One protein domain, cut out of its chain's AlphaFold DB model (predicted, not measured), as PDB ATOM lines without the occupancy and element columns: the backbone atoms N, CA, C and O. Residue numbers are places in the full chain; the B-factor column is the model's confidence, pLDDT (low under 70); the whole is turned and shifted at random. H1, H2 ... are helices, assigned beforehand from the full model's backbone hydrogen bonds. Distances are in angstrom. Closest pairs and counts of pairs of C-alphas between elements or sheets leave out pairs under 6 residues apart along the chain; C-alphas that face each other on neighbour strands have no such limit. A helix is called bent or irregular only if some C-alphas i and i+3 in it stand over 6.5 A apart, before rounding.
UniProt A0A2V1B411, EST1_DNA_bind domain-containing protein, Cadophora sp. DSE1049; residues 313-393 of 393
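AT A GLANCE: This is residues 313 to 393 of the 393 residues of the protein "EST1_DNA_bind domain-containing protein" of Cadophora sp. DSE1049 (UniProt A0A2V1B411). The longest helix, H3, is bent: its first arm, H3a, joins H1 and H2 in a small three-helix bundle, and its second arm, H3b, runs on out of that bundle. After it a long stretch without named elements, residues 368 to 393, folds back along one side of the helices and turns on itself as an open loop. The printed part has 81 residues with three named helices in the order H1, H2, H3 and no named strand; the class is all helix. It is only just loose, close to compact, with a radius of gyration of the C-alphas of 14.4 A, and its flat outline spans 44 by 33 by 17 A.

IN THESE COORDINATES: H3, residues 349 to 367, was assigned as one helix by its hydrogen bonds but is bent: C-alphas 356 and 359 are 7.1 A apart. Arm H3a, residues 349 to 356, begins with C-alpha 349 at (27.108, -24.671, -13.311); arm H3b, residues 359 to 367, is 12.1 A long and ends with C-alpha 367 at (21.393, -0.426, -1.339). H2, residues 329 to 341, measures 18.3 A; H1, residues 315 to 323, measures 12.9 A and begins with C-alpha 315 at (27.749, -29.450, -20.547).

HOW THE PARTS SIT: H3a and H3b stand at a steep tilt of 45 degrees. H3a and H2 form a helical hairpin and touch, opposite ways at a shallow tilt of 19 degrees; their closest C-alphas, of Ala 349 and Tyr 336, are 5.5 A apart. H2 and H1, also a helical hairpin, touch at 3.9 A between the C-alphas of Ser 339 and Gly 315, opposite ways at a shallow tilt of 10 degrees. H1 and H3a are close but not clearly touching. H3b is apart from H1 and H2. In H1, H2, H3a and H3b every O i to N i+4 pair is within hydrogen-bond range.

THE WHOLE: The C-alphas farthest apart, of Thr 313 and Arg 369, are 44.2 A apart. The printed part has no cut. Residues 365 to 371, of which 365 to 367 belong to H3, stand free. The model's pLDDT is under 70 for residues 362 to 393.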
ATOM      1  N   THR A 313      27.065 -31.798 -27.072       91.50
ATOM      2  CA  THR A 313      26.083 -32.234 -26.077       91.50
ATOM      3  C   THR A 313      26.596 -32.196 -24.639       91.50
ATOM      4  O   THR A 313      25.796 -32.328 -23.719       91.50
ATOM      5  N   THR A 314      27.905 -32.023 -24.432       89.62
ATOM      6  CA  THR A 314      28.554 -32.184 -23.123       89.62
ATOM      7  C   THR A 314      28.661 -30.853 -22.379       89.62
ATOM      8  O   THR A 314      29.492 -30.002 -22.704       89.62
ATOM      9  N   GLY A 315      27.853 -30.682 -21.332       90.94
ATOM     10  CA  GLY A 315      27.749 -29.450 -20.547       90.94
ATOM     11  C   GLY A 315      29.050 -29.029 -19.880       90.94
ATOM     12  O   GLY A 315      29.379 -27.841 -19.864       90.94
ATOM     13  N   ARG A 316      29.836 -29.990 -19.391       92.88
ATOM     14  CA  ARG A 316      31.090 -29.732 -18.663       92.88
ATOM     15  C   ARG A 316      32.111 -28.939 -19.488       92.88
ATOM     16  O   ARG A 316      32.816 -28.101 -18.941       92.88
ATOM     17  N   LEU A 317      32.153 -29.128 -20.808       90.75
ATOM     18  CA  LEU A 317      33.066 -28.382 -21.681       90.75
ATOM     19  C   LEU A 317      32.696 -26.894 -21.758       90.75
ATOM     20  O   LEU A 317      33.572 -26.031 -21.769       90.75
ATOM     21  N   TYR A 318      31.398 -26.581 -21.760       94.56
ATOM     22  CA  TYR A 318      30.930 -25.197 -21.688       94.56
ATOM     23  C   TYR A 318      31.137 -24.596 -20.301       94.56
ATOM     24  O   TYR A 318      31.439 -23.413 -20.206       94.56
ATOM     25  N   HIS A 319      31.051 -25.398 -19.237       93.88
ATOM     26  CA  HIS A 319      31.421 -24.943 -17.895       93.88
ATOM     27  C   HIS A 319      32.881 -24.476 -17.852       93.88
ATOM     28  O   HIS A 319      33.161 -23.357 -17.427       93.88
ATOM     29  N   HIS A 320      33.797 -25.273 -18.406       91.00
ATOM     30  CA  HIS A 320      35.207 -24.893 -18.513       91.00
ATOM     31  C   HIS A 320      35.406 -23.621 -19.343       91.00
ATOM     32  O   HIS A 320      36.148 -22.732 -18.929       91.00
ATOM     33  N   LEU A 321      34.698 -23.477 -20.470       94.44
ATOM     34  CA  LEU A 321      34.717 -22.241 -21.265       94.44
ATOM     35  C   LEU A 321      34.202 -21.024 -20.495       94.44
ATOM     36  O   LEU A 321      34.743 -19.935 -20.679       94.44
ATOM     37  N   ALA A 322      33.209 -21.195 -19.620       93.50
ATOM     38  CA  ALA A 322      32.746 -20.126 -18.748       93.50
ATOM     39  C   ALA A 322      33.866 -19.686 -17.800       93.50
ATOM     40  O   ALA A 322      34.175 -18.503 -17.747       93.50
ATOM     41  N   ILE A 323      34.556 -20.617 -17.132       90.12
ATOM     42  CA  ILE A 323      35.698 -20.268 -16.269       90.12
ATOM     43  C   ILE A 323      36.765 -19.493 -17.069       90.12
ATOM     44  O   ILE A 323      37.273 -18.478 -16.593       90.12
ATOM     45  N   MET A 324      37.061 -19.923 -18.302       91.88
ATOM     46  CA  MET A 324      38.039 -19.271 -19.192       91.88
ATOM     47  C   MET A 324      37.552 -17.949 -19.809       91.88
ATOM     48  O   MET A 324      38.327 -17.258 -20.473       91.88
ATOM     49  N   ALA A 325      36.281 -17.583 -19.638       91.06
ATOM     50  CA  ALA A 325      35.720 -16.333 -20.146       91.06
ATOM     51  C   ALA A 325      35.927 -15.148 -19.188       91.06
ATOM     52  O   ALA A 325      35.544 -14.026 -19.512       91.06
ATOM     53  N   ARG A 326      36.533 -15.361 -18.013       86.00
ATOM     54  CA  ARG A 326      36.893 -14.268 -17.100       86.00
ATOM     55  C   ARG A 326      37.822 -13.247 -17.783       86.00
ATOM     56  O   ARG A 326      38.673 -13.650 -18.573       86.00
ATOM     57  N   PRO A 327      37.672 -11.943 -17.479       86.69
ATOM     58  CA  PRO A 327      36.685 -11.340 -16.570       86.69
ATOM     59  C   PRO A 327      35.310 -11.039 -17.214       86.69
ATOM     60  O   PRO A 327      34.459 -10.427 -16.576       86.69
ATOM     61  N   ASN A 328      35.041 -11.456 -18.457       90.06
ATOM     62  CA  ASN A 328      33.806 -11.121 -19.175       90.06
ATOM     63  C   ASN A 328      32.576 -11.833 -18.575       90.06
ATOM     64  O   ASN A 328      32.317 -13.007 -18.840       90.06
ATOM     65  N   LEU A 329      31.806 -11.119 -17.746       90.44
ATOM     66  CA  LEU A 329      30.637 -11.663 -17.040       90.44
ATOM     67  C   LEU A 329      29.528 -12.147 -17.982       90.44
ATOM     68  O   LEU A 329      28.922 -13.185 -17.726       90.44
ATOM     69  N   LEU A 330      29.282 -11.442 -19.090       92.25
ATOM     70  CA  LEU A 330      28.244 -11.827 -20.047       92.25
ATOM     71  C   LEU A 330      28.596 -13.148 -20.743       92.25
ATOM     72  O   LEU A 330      27.750 -14.032 -20.865       92.25
ATOM     73  N   GLN A 331      29.858 -13.310 -21.154       93.94
ATOM     74  CA  GLN A 331      30.342 -14.568 -21.726       93.94
ATOM     75  C   GLN A 331      30.340 -15.701 -20.693       93.94
ATOM     76  O   GLN A 331      29.945 -16.817 -21.027       93.94
ATOM     77  N   GLN A 332      30.721 -15.424 -19.441       94.00
ATOM     78  CA  GLN A 332      30.622 -16.395 -18.344       94.00
ATOM     79  C   GLN A 332      29.184 -16.897 -18.174       94.00
ATOM     80  O   GLN A 332      28.951 -18.105 -18.195       94.00
ATOM     81  N   LEU A 333      28.213 -15.984 -18.068       94.81
ATOM     82  CA  LEU A 333      26.803 -16.336 -17.912       94.81
ATOM     83  C   LEU A 333      26.279 -17.130 -19.114       94.81
ATOM     84  O   LEU A 333      25.613 -18.147 -18.924       94.81
ATOM     85  N   PHE A 334      26.622 -16.717 -20.338       96.94
ATOM     86  CA  PHE A 334      26.267 -17.448 -21.556       96.94
ATOM     87  C   PHE A 334      26.757 -18.899 -21.511       96.94
ATOM     88  O   PHE A 334      25.979 -19.826 -21.743       96.94
ATOM     89  N   TYR A 335      28.035 -19.115 -21.202       97.06
ATOM     90  CA  TYR A 335      28.612 -20.454 -21.194       97.06
ATOM     91  C   TYR A 335      28.109 -21.311 -20.027       97.06
ATOM     92  O   TYR A 335      27.838 -22.493 -20.237       97.06
ATOM     93  N   TYR A 336      27.900 -20.743 -18.835       96.19
ATOM     94  CA  TYR A 336      27.273 -21.479 -17.735       96.19
ATOM     95  C   TYR A 336      25.821 -21.858 -18.047       96.19
ATOM     96  O   TYR A 336      25.427 -22.996 -17.807       96.19
ATOM     97  N   ALA A 337      25.034 -20.956 -18.639       96.94
ATOM     98  CA  ALA A 337      23.679 -21.282 -19.080       96.94
ATOM     99  C   ALA A 337      23.702 -22.390 -20.144       96.94
ATOM    100  O   ALA A 337      22.974 -23.375 -20.044       96.94
ATOM    101  N   LYS A 338      24.608 -22.291 -21.127       96.75
ATOM    102  CA  LYS A 338      24.798 -23.332 -22.143       96.75
ATOM    103  C   LYS A 338      25.172 -24.679 -21.521       96.75
ATOM    104  O   LYS A 338      24.660 -25.703 -21.954       96.75
ATOM    105  N   SER A 339      26.005 -24.676 -20.485       94.81
ATOM    106  CA  SER A 339      26.395 -25.866 -19.728       94.81
ATOM    107  C   SER A 339      25.208 -26.618 -19.102       94.81
ATOM    108  O   SER A 339      25.255 -27.842 -18.999       94.81
ATOM    109  N   LEU A 340      24.132 -25.909 -18.740       95.81
ATOM    110  CA  LEU A 340      22.900 -26.473 -18.169       95.81
ATOM    111  C   LEU A 340      21.851 -26.870 -19.215       95.81
ATOM    112  O   LEU A 340      20.978 -27.679 -18.922       95.81
ATOM    113  N   CYS A 341      21.900 -26.282 -20.410       96.31
ATOM    114  CA  CYS A 341      20.852 -26.437 -21.424       96.31
ATOM    115  C   CYS A 341      21.180 -27.462 -22.520       96.31
ATOM    116  O   CYS A 341      20.354 -27.699 -23.399       96.31
ATOM    117  N   VAL A 342      22.382 -28.041 -22.521       93.94
ATOM    118  CA  VAL A 342      22.750 -29.106 -23.467       93.94
ATOM    119  C   VAL A 342      22.265 -30.483 -22.989       93.94
ATOM    120  O   VAL A 342      22.025 -30.650 -21.796       93.94
ATOM    121  N   PRO A 343      22.137 -31.483 -23.887       94.44
ATOM    122  CA  PRO A 343      21.584 -32.799 -23.550       94.44
ATOM    123  C   PRO A 343      22.223 -33.517 -22.358       94.44
ATOM    124  O   PRO A 343      21.519 -34.220 -21.641       94.44
ATOM    125  N   ILE A 344      23.532 -33.350 -22.140       90.94
ATOM    126  CA  ILE A 344      24.233 -33.856 -20.954       90.94
ATOM    127  C   ILE A 344      24.599 -32.638 -20.094       90.94
ATOM    128  O   ILE A 344      25.694 -32.085 -20.259       90.94
ATOM    129  N   PRO A 345      23.687 -32.159 -19.231       90.69
ATOM    130  CA  PRO A 345      23.903 -30.946 -18.454       90.69
ATOM    131  C   PRO A 345      24.992 -31.142 -17.395       90.69
ATOM    132  O   PRO A 345      25.217 -32.244 -16.894       90.69
ATOM    133  N   PHE A 346      25.670 -30.054 -17.026       89.69
ATOM    134  CA  PHE A 346      26.616 -30.043 -15.910       89.69
ATOM    135  C   PHE A 346      26.065 -29.206 -14.755       89.69
ATOM    136  O   PHE A 346      26.216 -27.986 -14.709       89.69
ATOM    137  N   GLU A 347      25.415 -29.882 -13.807       88.06
ATOM    138  CA  GLU A 347      24.621 -29.248 -12.746       88.06
ATOM    139  C   GLU A 347      25.420 -28.291 -11.848       88.06
ATOM    140  O   GLU A 347      24.878 -27.280 -11.400       88.06
ATOM    141  N   SER A 348      26.726 -28.517 -11.652       85.31
ATOM    142  CA  SER A 348      27.586 -27.609 -10.873       85.31
ATOM    143  C   SER A 348      27.696 -26.197 -11.476       85.31
ATOM    144  O   SER A 348      28.156 -25.267 -10.806       85.31
ATOM    145  N   ALA A 349      27.252 -25.997 -12.723       88.00
ATOM    146  CA  ALA A 349      27.108 -24.671 -13.311       88.00
ATOM    147  C   ALA A 349      26.108 -23.789 -12.541       88.00
ATOM    148  O   ALA A 349      26.295 -22.576 -12.525       88.00
ATOM    149  N   ARG A 350      25.102 -24.361 -11.858       87.69
ATOM    150  CA  ARG A 350      24.126 -23.594 -11.055       87.69
ATOM    151  C   ARG A 350      24.810 -22.793  -9.957       87.69
ATOM    152  O   ARG A 350      24.670 -21.575  -9.911       87.69
ATOM    153  N   GLU A 351      25.623 -23.467  -9.150       87.81
ATOM    154  CA  GLU A 351      26.404 -22.826  -8.087       87.81
ATOM    155  C   GLU A 351      27.361 -21.781  -8.663       87.81
ATOM    156  O   GLU A 351      27.498 -20.680  -8.137       87.81
ATOM    157  N   SER A 352      27.964 -22.082  -9.814       88.06
ATOM    158  CA  SER A 352      28.871 -21.145 -10.483       88.06
ATOM    159  C   SER A 352      28.147 -19.862 -10.917       88.06
ATOM    160  O   SER A 352      28.683 -18.772 -10.732       88.06
ATOM    161  N   ILE A 353      26.912 -19.962 -11.421       87.81
ATOM    162  CA  ILE A 353      26.077 -18.800 -11.759       87.81
ATOM    163  C   ILE A 353      25.747 -17.985 -10.505       87.81
ATOM    164  O   ILE A 353      25.871 -16.763 -10.540       87.81
ATOM    165  N   LEU A 354      25.386 -18.629  -9.390       86.38
ATOM    166  CA  LEU A 354      25.090 -17.926  -8.135       86.38
ATOM    167  C   LEU A 354      26.286 -17.094  -7.654       86.38
ATOM    168  O   LEU A 354      26.110 -15.943  -7.252       86.38
ATOM    169  N   THR A 355      27.512 -17.616  -7.782       86.31
ATOM    170  CA  THR A 355      28.719 -16.851  -7.418       86.31
ATOM    171  C   THR A 355      28.939 -15.599  -8.274       86.31
ATOM    172  O   THR A 355      29.523 -14.641  -7.776       86.31
ATOM    173  N   LEU A 356      28.445 -15.555  -9.523       84.31
ATOM    174  CA  LEU A 356      28.521 -14.349 -10.363       84.31
ATOM    175  C   LEU A 356      27.605 -13.230  -9.853       84.31
ATOM    176  O   LEU A 356      27.945 -12.057  -9.982       84.31
ATOM    177  N   PHE A 357      26.451 -13.587  -9.284       81.56
ATOM    178  CA  PHE A 357      25.463 -12.630  -8.784       81.56
ATOM    179  C   PHE A 357      25.658 -12.265  -7.310       81.56
ATOM    180  O   PHE A 357      25.142 -11.237  -6.878       81.56
ATOM    181  N   ALA A 358      26.413 -13.055  -6.540       80.06
ATOM    182  CA  ALA A 358      26.627 -12.817  -5.112       80.06
ATOM    183  C   ALA A 358      27.113 -11.387  -4.773       80.06
ATOM    184  O   ALA A 358      26.542 -10.791  -3.859       80.06
ATOM    185  N   PRO A 359      28.074 -10.774  -5.499       77.44
ATOM    186  CA  PRO A 359      28.472  -9.389  -5.235       77.44
ATOM    187  C   PRO A 359      27.321  -8.393  -5.433       77.44
ATOM    188  O   PRO A 359      27.109  -7.529  -4.592       77.44
ATOM    189  N   ILE A 360      26.520  -8.574  -6.488       75.75
ATOM    190  CA  ILE A 360      25.388  -7.700  -6.833       75.75
ATOM    191  C   ILE A 360      24.272  -7.820  -5.787       75.75
ATOM    192  O   ILE A 360      23.693  -6.822  -5.370       75.75
ATOM    193  N   LEU A 361      23.975  -9.041  -5.337       70.94
ATOM    194  CA  LEU A 361      22.942  -9.305  -4.332       70.94
ATOM    195  C   LEU A 361      23.351  -8.785  -2.944       70.94
ATOM    196  O   LEU A 361      22.515  -8.246  -2.219       70.94
ATOM    197  N   ASN A 362      24.634  -8.886  -2.595       65.56
ATOM    198  CA  ASN A 362      25.164  -8.361  -1.336       65.56
ATOM    199  C   ASN A 362      25.253  -6.824  -1.342       65.56
ATOM    200  O   ASN A 362      24.950  -6.190  -0.331       65.56
ATOM    201  N   GLU A 363      25.595  -6.208  -2.477       56.72
ATOM    202  CA  GLU A 363      25.503  -4.753  -2.665       56.72
ATOM    203  C   GLU A 363      24.049  -4.270  -2.644       56.72
ATOM    204  O   GLU A 363      23.755  -3.229  -2.060       56.72
ATOM    205  N   SER A 364      23.115  -5.051  -3.196       50.41
ATOM    206  CA  SER A 364      21.681  -4.761  -3.148       50.41
ATOM    207  C   SER A 364      21.131  -4.785  -1.720       50.41
ATOM    208  O   SER A 364      20.320  -3.931  -1.399       50.41
ATOM    209  N   GLN A 365      21.626  -5.634  -0.811       50.00
ATOM    210  CA  GLN A 365      21.263  -5.564   0.618       50.00
ATOM    211  C   GLN A 365      21.841  -4.332   1.345       50.00
ATOM    212  O   GLN A 365      21.303  -3.906   2.367       50.00
ATOM    213  N   ALA A 366      22.912  -3.723   0.823       45.91
ATOM    214  CA  ALA A 366      23.419  -2.434   1.303       45.91
ATOM    215  C   ALA A 366      22.677  -1.236   0.668       45.91
ATOM    216  O   ALA A 366      22.542  -0.184   1.297       45.91
ATOM    217  N   LEU A 367      22.159  -1.406  -0.555       43.19
ATOM    218  CA  LEU A 367      21.393  -0.426  -1.339       43.19
ATOM    219  C   LEU A 367      19.866  -0.601  -1.256       43.19
ATOM    220  O   LEU A 367      19.134   0.216  -1.817       43.19
ATOM    221  N   SER A 368      19.353  -1.584  -0.506       44.84
ATOM    222  CA  SER A 368      17.921  -1.897  -0.330       44.84
ATOM    223  C   SER A 368      17.173  -0.864   0.518       44.84
ATOM    224  O   SER A 368      16.156  -1.155   1.144       44.84
ATOM    225  N   ARG A 369      17.660   0.379   0.525       47.56
ATOM    226  CA  ARG A 369      16.847   1.555   0.821       47.56
ATOM    227  C   ARG A 369      16.305   2.241  -0.438       47.56
ATOM    228  O   ARG A 369      15.410   3.058  -0.269       47.56
ATOM    229  N   THR A 370      16.764   1.931  -1.661       43.97
ATOM    230  CA  THR A 370      16.378   2.725  -2.853       43.97
ATOM    231  C   THR A 370      16.494   2.043  -4.237       43.97
ATOM    232  O   THR A 370      16.911   2.721  -5.172       43.97
ATOM    233  N   LEU A 371      16.124   0.772  -4.462       38.06
ATOM    234  CA  LEU A 371      15.913   0.285  -5.851       38.06
ATOM    235  C   LEU A 371      14.670  -0.622  -6.004       38.06
ATOM    236  O   LEU A 371      14.386  -1.384  -5.083       38.06
ATOM    237  N   PRO A 372      13.930  -0.544  -7.138       35.69
ATOM    238  CA  PRO A 372      12.574  -1.084  -7.277       35.69
ATOM    239  C   PRO A 372      12.480  -2.438  -8.012       35.69
ATOM    240  O   PRO A 372      11.443  -2.713  -8.602       35.69
ATOM    241  N   PHE A 373      13.519  -3.282  -8.033       41.75
ATOM    242  CA  PHE A 373      13.456  -4.561  -8.763       41.75
ATOM    243  C   PHE A 373      13.860  -5.773  -7.910       41.75
ATOM    244  O   PHE A 373      14.854  -5.739  -7.187       41.75
ATOM    245  N   GLU A 374      13.097  -6.862  -8.042       38.38
ATOM    246  CA  GLU A 374      13.400  -8.195  -7.508       38.38
ATOM    247  C   GLU A 374      13.901  -9.111  -8.636       38.38
ATOM    248  O   GLU A 374      13.296  -9.184  -9.705       38.38
ATOM    249  N   ILE A 375      14.985  -9.855  -8.391       41.62
ATOM    250  CA  ILE A 375      15.416 -10.961  -9.257       41.62
ATOM    251  C   ILE A 375      14.880 -12.255  -8.646       41.62
ATOM    252  O   ILE A 375      15.410 -12.739  -7.647       41.62
ATOM    253  N   VAL A 376      13.846 -12.833  -9.259       38.12
ATOM    254  CA  VAL A 376      13.273 -14.118  -8.834       38.12
ATOM    255  C   VAL A 376      13.682 -15.216  -9.817       38.12
ATOM    256  O   VAL A 376      13.328 -15.180 -10.994       38.12
ATOM    257  N   LEU A 377      14.411 -16.223  -9.328       37.88
ATOM    258  CA  LEU A 377      14.697 -17.460 -10.059       37.88
ATOM    259  C   LEU A 377      13.714 -18.548  -9.605       37.88
ATOM    260  O   LEU A 377      13.942 -19.215  -8.599       37.88
ATOM    261  N   THR A 378      12.614 -18.745 -10.336       36.81
ATOM    262  CA  THR A 378      11.700 -19.876 -10.098       36.81
ATOM    263  C   THR A 378      12.063 -21.068 -10.982       36.81
ATOM    264  O   THR A 378      12.023 -20.966 -12.207       36.81
ATOM    265  N   GLY A 379      12.376 -22.214 -10.374       32.16
ATOM    266  CA  GLY A 379      12.465 -23.496 -11.074       32.16
ATOM    267  C   GLY A 379      11.109 -24.204 -11.084       32.16
ATOM    268  O   GLY A 379      10.551 -24.455 -10.018       32.16
ATOM    269  N   TYR A 380      10.600 -24.559 -12.265       36.72
ATOM    270  CA  TYR A 380       9.454 -25.464 -12.402       36.72
ATOM    271  C   TYR A 380       9.918 -26.831 -12.913       36.72
ATOM    272  O   TYR A 380      10.642 -26.931 -13.903       36.72
ATOM    273  N   SER A 381       9.496 -27.887 -12.216       38.22
ATOM    274  CA  SER A 381       9.687 -29.279 -12.624       38.22
ATOM    275  C   SER A 381       8.534 -29.711 -13.531       38.22
ATOM    276  O   SER A 381       7.382 -29.705 -13.102       38.22
ATOM    277  N   GLY A 382       8.846 -30.090 -14.774       33.12
ATOM    278  CA  GLY A 382       7.897 -30.737 -15.683       33.12
ATOM    279  C   GLY A 382       8.260 -30.589 -17.159       33.12
ATOM    280  O   GLY A 382       7.957 -29.561 -17.743       33.12
ATOM    281  N   HIS A 383       8.894 -31.629 -17.722       39.44
ATOM    282  CA  HIS A 383       9.099 -32.046 -19.133       39.44
ATOM    283  C   HIS A 383       9.374 -31.043 -20.280       39.44
ATOM    284  O   HIS A 383       9.820 -31.476 -21.337       39.44
ATOM    285  N   HIS A 384       9.248 -29.734 -20.093       36.06
ATOM    286  CA  HIS A 384       9.753 -28.691 -20.979       36.06
ATOM    287  C   HIS A 384      10.220 -27.521 -20.112       36.06
ATOM    288  O   HIS A 384       9.416 -26.809 -19.516       36.06
ATOM    289  N   VAL A 385      11.535 -27.334 -20.009       37.41
ATOM    290  CA  VAL A 385      12.109 -26.246 -19.215       37.41
ATOM    291  C   VAL A 385      12.080 -24.965 -20.048       37.41
ATOM    292  O   VAL A 385      12.890 -24.787 -20.955       37.41
ATOM    293  N   MET A 386      11.134 -24.079 -19.743       30.89
ATOM    294  CA  MET A 386      11.112 -22.703 -20.238       30.89
ATOM    295  C   MET A 386      11.642 -21.790 -19.130       30.89
ATOM    296  O   MET A 386      11.070 -21.730 -18.044       30.89
ATOM    297  N   TRP A 387      12.756 -21.107 -19.389       42.50
ATOM    298  CA  TRP A 387      13.330 -20.130 -18.464       42.50
ATOM    299  C   TRP A 387      12.785 -18.741 -18.797       42.50
ATOM    300  O   TRP A 387      12.984 -18.253 -19.909       42.50
ATOM    301  N   SER A 388      12.128 -18.089 -17.839       29.98
ATOM    302  CA  SER A 388      11.744 -16.679 -17.952       29.98
ATOM    303  C   SER A 388      12.608 -15.833 -17.025       29.98
ATOM    304  O   SER A 388      12.590 -16.015 -15.812       29.98
ATOM    305  N   LEU A 389      13.348 -14.889 -17.608       35.25
ATOM    306  CA  LEU A 389      13.897 -13.745 -16.888       35.25
ATOM    307  C   LEU A 389      12.786 -12.696 -16.820       35.25
ATOM    308  O   LEU A 389      12.495 -12.040 -17.819       35.25
ATOM    309  N   VAL A 390      12.126 -12.577 -15.672       33.25
ATOM    310  CA  VAL A 390      11.129 -11.525 -15.466       33.25
ATOM    311  C   VAL A 390      11.842 -10.298 -14.912       33.25
ATOM    312  O   VAL A 390      12.311 -10.302 -13.780       33.25
ATOM    313  N   MET A 391      11.939  -9.261 -15.742       29.75
ATOM    314  CA  MET A 391      12.270  -7.898 -15.326       29.75
ATOM    315  C   MET A 391      10.941  -7.171 -15.106       29.75
ATOM    316  O   MET A 391      10.329  -6.715 -16.071       29.75
ATOM    317  N   THR A 392      10.442  -7.110 -13.876       33.56
ATOM    318  CA  THR A 392       9.338  -6.195 -13.542       33.56
ATOM    319  C   THR A 392       9.927  -4.848 -13.153       33.56
ATOM    320  O   THR A 392      10.783  -4.792 -12.271       33.56
ATOM    321  N   GLY A 393       9.521  -3.807 -13.885       30.28
ATOM    322  CA  GLY A 393       9.930  -2.417 -13.669       30.28
ATOM    323  C   GLY A 393       9.065  -1.669 -12.671       30.28
ATOM    324  O   GLY A 393       7.964  -2.173 -12.347       30.28
TER     325      GLY A 393